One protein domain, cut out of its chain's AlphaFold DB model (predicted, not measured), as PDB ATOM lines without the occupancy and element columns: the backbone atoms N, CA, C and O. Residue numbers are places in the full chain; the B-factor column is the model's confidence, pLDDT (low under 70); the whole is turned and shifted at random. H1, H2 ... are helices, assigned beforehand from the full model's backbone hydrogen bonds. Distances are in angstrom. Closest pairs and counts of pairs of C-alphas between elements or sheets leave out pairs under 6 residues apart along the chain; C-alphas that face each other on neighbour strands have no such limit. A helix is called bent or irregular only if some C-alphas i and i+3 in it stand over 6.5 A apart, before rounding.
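This is residues 11 to 63 of the 130 residues of the protein "Major facilitator superfamily-domain-containing protein" of Jimgerdemannia flammicorona (UniProt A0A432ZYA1). Long helix H2 and shorter H1 make an open helical hairpin, a narrow V whose arms meet near the turn and spread apart beyond it. The 53 printed residues hold two named helices, H1 then H2, and no named strand: all helix. The whole is extended, radius of gyration of the C-alphas 15.4 A, and flat, spanning 47 by 24 by 11 A.

H2, residues 33 to 62, and H1, residues 11 to 27, only just touch, with 3 pairs of C-alphas within 8 A, through residues 33 to 36 and 24 to 25 alone; the closest C-alphas, Thr 25 and Arg 33, are 7.2 A apart. This hairpin runs opposite ways at a shallow tilt of 32 degrees, only just short of steep. Every O i to N i+4 pair is within hydrogen-bond range in H1, 25 of 26 in H2.

H2 runs 42.0 A to C-alpha 62 at (581.055, 277.637, 412.806); it is neither bent nor irregular, but only just: C-alphas 49 and 52 are 6.1 A apart. H1 runs 24.5 A from C-alpha 11 at (566.688, 301.183, 400.276).

The farthest C-alphas, Arg 31 and Ser 63, are 47.7 A apart. The link is tight, the printed part has no cut, and residues 62 to 63 have pLDDT under 70.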
ATOM      1  N   ILE A  11     567.209 300.708 401.569       84.25
ATOM      2  CA  ILE A  11     566.688 301.183 400.276       84.25
ATOM      3  C   ILE A  11     566.497 300.010 399.305       84.25
ATOM      4  O   ILE A  11     565.450 299.907 398.669       84.25
ATOM      5  N   GLY A  12     567.473 299.100 399.220       82.12
ATOM      6  CA  GLY A  12     567.374 297.909 398.375       82.12
ATOM      7  C   GLY A  12     566.244 296.973 398.812       82.12
ATOM      8  O   GLY A  12     565.418 296.582 397.991       82.12
ATOM      9  N   GLY A  13     566.167 296.661 400.108       81.31
ATOM     10  CA  GLY A  13     565.133 295.786 400.662       81.31
ATOM     11  C   GLY A  13     563.721 296.345 400.475       81.31
ATOM     12  O   GLY A  13     562.840 295.635 399.996       81.31
ATOM     13  N   GLY A  14     563.517 297.631 400.776       82.44
ATOM     14  CA  GLY A  14     562.227 298.294 400.581       82.44
ATOM     15  C   GLY A  14     561.825 298.391 399.108       82.44
ATOM     16  O   GLY A  14     560.690 298.080 398.760       82.44
ATOM     17  N   GLY A  15     562.765 298.749 398.225       82.75
ATOM     18  CA  GLY A  15     562.506 298.866 396.789       82.75
ATOM     19  C   GLY A  15     562.079 297.547 396.143       82.75
ATOM     20  O   GLY A  15     561.143 297.531 395.342       82.75
ATOM     21  N   ILE A  16     562.712 296.435 396.531       82.94
ATOM     22  CA  ILE A  16     562.367 295.098 396.027       82.94
ATOM     23  C   ILE A  16     560.963 294.691 396.487       82.94
ATOM     24  O   ILE A  16     560.171 294.227 395.669       82.94
ATOM     25  N   ILE A  17     560.625 294.896 397.765       84.75
ATOM     26  CA  ILE A  17     559.299 294.549 398.301       84.75
ATOM     27  C   ILE A  17     558.200 295.348 397.587       84.75
ATOM     28  O   ILE A  17     557.193 294.768 397.178       84.75
ATOM     29  N   SER A  18     558.411 296.647 397.368       83.12
ATOM     30  CA  SER A  18     557.456 297.492 396.646       83.12
ATOM     31  C   SER A  18     557.289 297.061 395.188       83.12
ATOM     32  O   SER A  18     556.161 296.927 394.717       83.12
ATOM     33  N   MET A  19     558.386 296.776 394.476       81.88
ATOM     34  CA  MET A  19     558.316 296.270 393.099       81.88
ATOM     35  C   MET A  19     557.557 294.946 393.007       81.88
ATOM     36  O   MET A  19     556.743 294.769 392.103       81.88
ATOM     37  N   LEU A  20     557.788 294.027 393.948       84.50
ATOM     38  CA  LEU A  20     557.082 292.749 393.990       84.50
ATOM     39  C   LEU A  20     555.569 292.946 394.115       84.50
ATOM     40  O   LEU A  20     554.811 292.287 393.404       84.50
ATOM     41  N   GLN A  21     555.121 293.861 394.977       83.19
ATOM     42  CA  GLN A  21     553.693 294.142 395.115       83.19
ATOM     43  C   GLN A  21     553.097 294.732 393.834       83.19
ATOM     44  O   GLN A  21     552.036 294.275 393.415       83.19
ATOM     45  N   VAL A  22     553.798 295.661 393.177       85.31
ATOM     46  CA  VAL A  22     553.360 296.243 391.895       85.31
ATOM     47  C   VAL A  22     553.173 295.155 390.834       85.31
ATOM     48  O   VAL A  22     552.101 295.048 390.239       85.31
ATOM     49  N   ILE A  23     554.161 294.270 390.670       83.50
ATOM     50  CA  ILE A  23     554.099 293.172 389.693       83.50
ATOM     51  C   ILE A  23     552.915 292.240 389.980       83.50
ATOM     52  O   ILE A  23     552.179 291.859 389.069       83.50
ATOM     53  N   VAL A  24     552.689 291.887 391.249       82.56
ATOM     54  CA  VAL A  24     551.543 291.050 391.632       82.56
ATOM     55  C   VAL A  24     550.226 291.752 391.302       82.56
ATOM     56  O   VAL A  24     549.299 291.105 390.817       82.56
ATOM     57  N   THR A  25     550.130 293.067 391.513       79.94
ATOM     58  CA  THR A  25     548.915 293.811 391.162       79.94
ATOM     59  C   THR A  25     548.674 293.925 389.658       79.94
ATOM     60  O   THR A  25     547.507 293.968 389.265       79.94
ATOM     61  N   ASP A  26     549.724 293.912 388.837       83.25
ATOM     62  CA  ASP A  26     549.611 293.978 387.376       83.25
ATOM     63  C   ASP A  26     549.200 292.635 386.755       83.25
ATOM     64  O   ASP A  26     548.468 292.606 385.766       83.25
ATOM     65  N   ILE A  27     549.639 291.514 387.338       81.56
ATOM     66  CA  ILE A  27     549.375 290.168 386.802       81.56
ATOM     67  C   ILE A  27     548.060 289.581 387.346       81.56
ATOM     68  O   ILE A  27     547.393 288.805 386.659       81.56
ATOM     69  N   VAL A  28     547.671 289.922 388.581       79.69
ATOM     70  CA  VAL A  28     546.569 289.258 389.299       79.69
ATOM     71  C   VAL A  28     545.296 290.111 389.329       79.69
ATOM     72  O   VAL A  28     545.288 291.264 389.774       79.69
ATOM     73  N   SER A  29     544.179 289.491 388.934       80.00
ATOM     74  CA  SER A  29     542.834 290.078 388.989       80.00
ATOM     75  C   SER A  29     542.422 290.452 390.428       80.00
ATOM     76  O   SER A  29     542.793 289.771 391.384       80.00
ATOM     77  N   LEU A  30     541.628 291.522 390.615       72.38
ATOM     78  CA  LEU A  30     541.282 292.061 391.948       72.38
ATOM     79  C   LEU A  30     540.731 291.015 392.934       72.38
ATOM     80  O   LEU A  30     540.960 291.131 394.136       72.38
ATOM     81  N   ARG A  31     540.009 290.006 392.433       77.38
ATOM     82  CA  ARG A  31     539.363 288.976 393.255       77.38
ATOM     83  C   ARG A  31     540.360 287.948 393.803       77.38
ATOM     84  O   ARG A  31     540.146 287.435 394.896       77.38
ATOM     85  N   ASP A  32     541.466 287.706 393.100       82.06
ATOM     86  CA  ASP A  32     542.486 286.732 393.509       82.06
ATOM     87  C   ASP A  32     543.621 287.358 394.331       82.06
ATOM     88  O   ASP A  32     544.347 286.639 395.024       82.06
ATOM     89  N   ARG A  33     543.760 288.694 394.325       78.25
ATOM     90  CA  ARG A  33     544.829 289.413 395.047       78.25
ATOM     91  C   ARG A  33     544.922 289.028 396.524       78.25
ATOM     92  O   ARG A  33     546.030 288.854 397.021       78.25
ATOM     93  N   GLY A  34     543.791 288.818 397.202       81.00
ATOM     94  CA  GLY A  34     543.772 288.390 398.606       81.00
ATOM     95  C   GLY A  34     544.392 287.006 398.829       81.00
ATOM     96  O   GLY A  34     545.099 286.793 399.813       81.00
ATOM     97  N   LYS A  35     544.214 286.074 397.884       84.75
ATOM     98  CA  LYS A  35     544.801 284.728 397.957       84.75
ATOM     99  C   LYS A  35     546.318 284.776 397.756       84.75
ATOM    100  O   LYS A  35     547.050 284.149 398.517       84.75
ATOM    101  N   TYR A  36     546.794 285.563 396.790       83.06
ATOM    102  CA  TYR A  36     548.231 285.743 396.543       83.06
ATOM    103  C   TYR A  36     548.930 286.534 397.654       83.06
ATOM    104  O   TYR A  36     550.033 286.170 398.056       83.06
ATOM    105  N   GLN A  37     548.283 287.563 398.211       83.69
ATOM    106  CA  GLN A  37     548.798 288.264 399.389       83.69
ATOM    107  C   GLN A  37     548.852 287.346 400.618       83.69
ATOM    108  O   GLN A  37     549.836 287.389 401.349       83.69
ATOM    109  N   GLY A  38     547.863 286.463 400.804       87.31
ATOM    110  CA  GLY A  38     547.884 285.449 401.861       87.31
ATOM    111  C   GLY A  38     549.034 284.446 401.710       87.31
ATOM    112  O   GLY A  38     549.726 284.160 402.685       87.31
ATOM    113  N   ILE A  39     549.294 283.964 400.488       88.94
ATOM    114  CA  ILE A  39     550.436 283.077 400.199       88.94
ATOM    115  C   ILE A  39     551.760 283.800 400.463       88.94
ATOM    116  O   ILE A  39     552.620 283.254 401.152       88.94
ATOM    117  N   ASN A  40     551.915 285.038 399.984       87.31
ATOM    118  CA  ASN A  40     553.107 285.842 400.265       87.31
ATOM    119  C   ASN A  40     553.302 286.057 401.772       87.31
ATOM    120  O   ASN A  40     554.420 285.925 402.259       87.31
ATOM    121  N   GLY A  41     552.228 286.332 402.517       88.62
ATOM    122  CA  GLY A  41     552.268 286.462 403.974       88.62
ATOM    123  C   GLY A  41     552.685 285.168 404.679       88.62
ATOM    124  O   GLY A  41     553.508 285.207 405.591       88.62
ATOM    125  N   ALA A  42     552.188 284.014 404.224       92.44
ATOM    126  CA  ALA A  42     552.571 282.710 404.766       92.44
ATOM    127  C   ALA A  42     554.054 282.394 404.509       92.44
ATOM    128  O   ALA A  42     554.766 281.981 405.426       92.44
ATOM    129  N   VAL A  43     554.542 282.641 403.289       89.81
ATOM    130  CA  VAL A  43     555.958 282.468 402.927       89.81
ATOM    131  C   VAL A  43     556.841 283.433 403.714       89.81
ATOM    132  O   VAL A  43     557.899 283.031 404.201       89.81
ATOM    133  N   PHE A  44     556.407 284.683 403.887       88.44
ATOM    134  CA  PHE A  44     557.123 285.674 404.685       88.44
ATOM    135  C   PHE A  44     557.239 285.227 406.146       88.44
ATOM    136  O   PHE A  44     558.348 285.160 406.670       88.44
ATOM    137  N   GLY A  45     556.129 284.823 406.769       90.69
ATOM    138  CA  GLY A  45     556.121 284.316 408.142       90.69
ATOM    139  C   GLY A  45     556.996 283.073 408.321       90.69
ATOM    140  O   GLY A  45     557.785 283.003 409.260       90.69
ATOM    141  N   PHE A  46     556.931 282.128 407.380       94.06
ATOM    142  CA  PHE A  46     557.806 280.955 407.380       94.06
ATOM    143  C   PHE A  46     559.287 281.351 407.270       94.06
ATOM    144  O   PHE A  46     560.124 280.862 408.027       94.06
ATOM    145  N   SER A  47     559.609 282.298 406.388       87.12
ATOM    146  CA  SER A  47     560.976 282.800 406.200       87.12
ATOM    147  C   SER A  47     561.520 283.489 407.455       87.12
ATOM    148  O   SER A  47     562.691 283.309 407.789       87.12
ATOM    149  N   THR A  48     560.681 284.230 408.187       87.50
ATOM    150  CA  THR A  48     561.052 284.869 409.464       87.50
ATOM    151  C   THR A  48     561.374 283.856 410.560       87.50
ATOM    152  O   THR A  48     562.143 284.178 411.459       87.50
ATOM    153  N   ILE A  49     560.833 282.639 410.491       91.50
ATOM    154  CA  ILE A  49     561.150 281.565 411.440       91.50
ATOM    155  C   ILE A  49     562.426 280.837 411.004       91.50
ATOM    156  O   ILE A  49     563.331 280.638 411.810       91.50
ATOM    157  N   VAL A  50     562.520 280.467 409.724       88.06
ATOM    158  CA  VAL A  50     563.651 279.689 409.191       88.06
ATOM    159  C   VAL A  50     564.954 280.488 409.208       88.06
ATOM    160  O   VAL A  50     565.991 279.935 409.565       88.06
ATOM    161  N   GLY A  51     564.923 281.780 408.868       82.38
ATOM    162  CA  GLY A  51     566.124 282.619 408.788       82.38
ATOM    163  C   GLY A  51     566.939 282.654 410.090       82.38
ATOM    164  O   GLY A  51     568.117 282.300 410.067       82.38
ATOM    165  N   PRO A  52     566.339 283.027 411.236       82.94
ATOM    166  CA  PRO A  52     567.011 283.004 412.534       82.94
ATOM    167  C   PRO A  52     567.385 281.598 413.001       82.94
ATOM    168  O   PRO A  52     568.412 281.443 413.650       82.94
ATOM    169  N   LEU A  53     566.582 280.580 412.674       84.25
ATOM    170  CA  LEU A  53     566.865 279.198 413.068       84.25
ATOM    171  C   LEU A  53     568.150 278.686 412.405       84.25
ATOM    172  O   LEU A  53     569.017 278.125 413.072       84.25
ATOM    173  N   VAL A  54     568.286 278.931 411.099       81.75
ATOM    174  CA  VAL A  54     569.486 278.590 410.329       81.75
ATOM    175  C   VAL A  54     570.664 279.447 410.802       81.75
ATOM    176  O   VAL A  54     571.681 278.896 411.217       81.75
ATOM    177  N   GLY A  55     570.508 280.772 410.875       74.56
ATOM    178  CA  GLY A  55     571.591 281.665 411.311       74.56
ATOM    179  C   GLY A  55     572.065 281.425 412.753       74.56
ATOM    180  O   GLY A  55     573.248 281.598 413.055       74.56
ATOM    181  N   GLY A  56     571.166 280.996 413.644       74.81
ATOM    182  CA  GLY A  56     571.474 280.603 415.020       74.81
ATOM    183  C   GLY A  56     572.299 279.319 415.076       74.81
ATOM    184  O   GLY A  56     573.386 279.323 415.649       74.81
ATOM    185  N   ALA A  57     571.860 278.268 414.377       77.38
ATOM    186  CA  ALA A  57     572.606 277.011 414.287       77.38
ATOM    187  C   ALA A  57     574.018 277.209 413.696       77.38
ATOM    188  O   ALA A  57     574.990 276.618 414.166       77.38
ATOM    189  N   PHE A  58     574.167 278.090 412.702       70.31
ATOM    190  CA  PHE A  58     575.478 278.427 412.141       70.31
ATOM    191  C   PHE A  58     576.365 279.228 413.106       70.31
ATOM    192  O   PHE A  58     577.588 279.039 413.121       70.31
ATOM    193  N   THR A  59     575.767 280.090 413.933       71.69
ATOM    194  CA  THR A  59     576.493 280.849 414.964       71.69
ATOM    195  C   THR A  59     577.066 279.922 416.035       71.69
ATOM    196  O   THR A  59     578.217 280.116 416.432       71.69
ATOM    197  N   ASP A  60     576.314 278.891 416.429       76.00
ATOM    198  CA  ASP A  60     576.722 277.925 417.458       76.00
ATOM    199  C   ASP A  60     577.824 276.958 416.984       76.00
ATOM    200  O   ASP A  60     578.664 276.544 417.783       76.00
ATOM    201  N   HIS A  61     577.865 276.610 415.691       71.94
ATOM    202  CA  HIS A  61     578.776 275.574 415.181       71.94
ATOM    203  C   HIS A  61     580.028 276.083 414.440       71.94
ATOM    204  O   HIS A  61     581.030 275.366 414.425       71.94
ATOM    205  N   VAL A  62     580.011 277.268 413.801       66.44
ATOM    206  CA  VAL A  62     581.055 277.637 412.806       66.44
ATOM    207  C   VAL A  62     581.694 279.023 413.018       66.44
ATOM    208  O   VAL A  62     582.780 279.257 412.488       66.44
ATOM    209  N   SER A  63     581.121 279.897 413.864       64.19
ATOM    210  CA  SER A  63     581.548 281.273 414.250       64.19
ATOM    211  C   SER A  63     580.665 282.396 413.682       64.19
ATOM    212  O   SER A  63     580.382 282.432 412.489       64.19
TER     213      SER A  63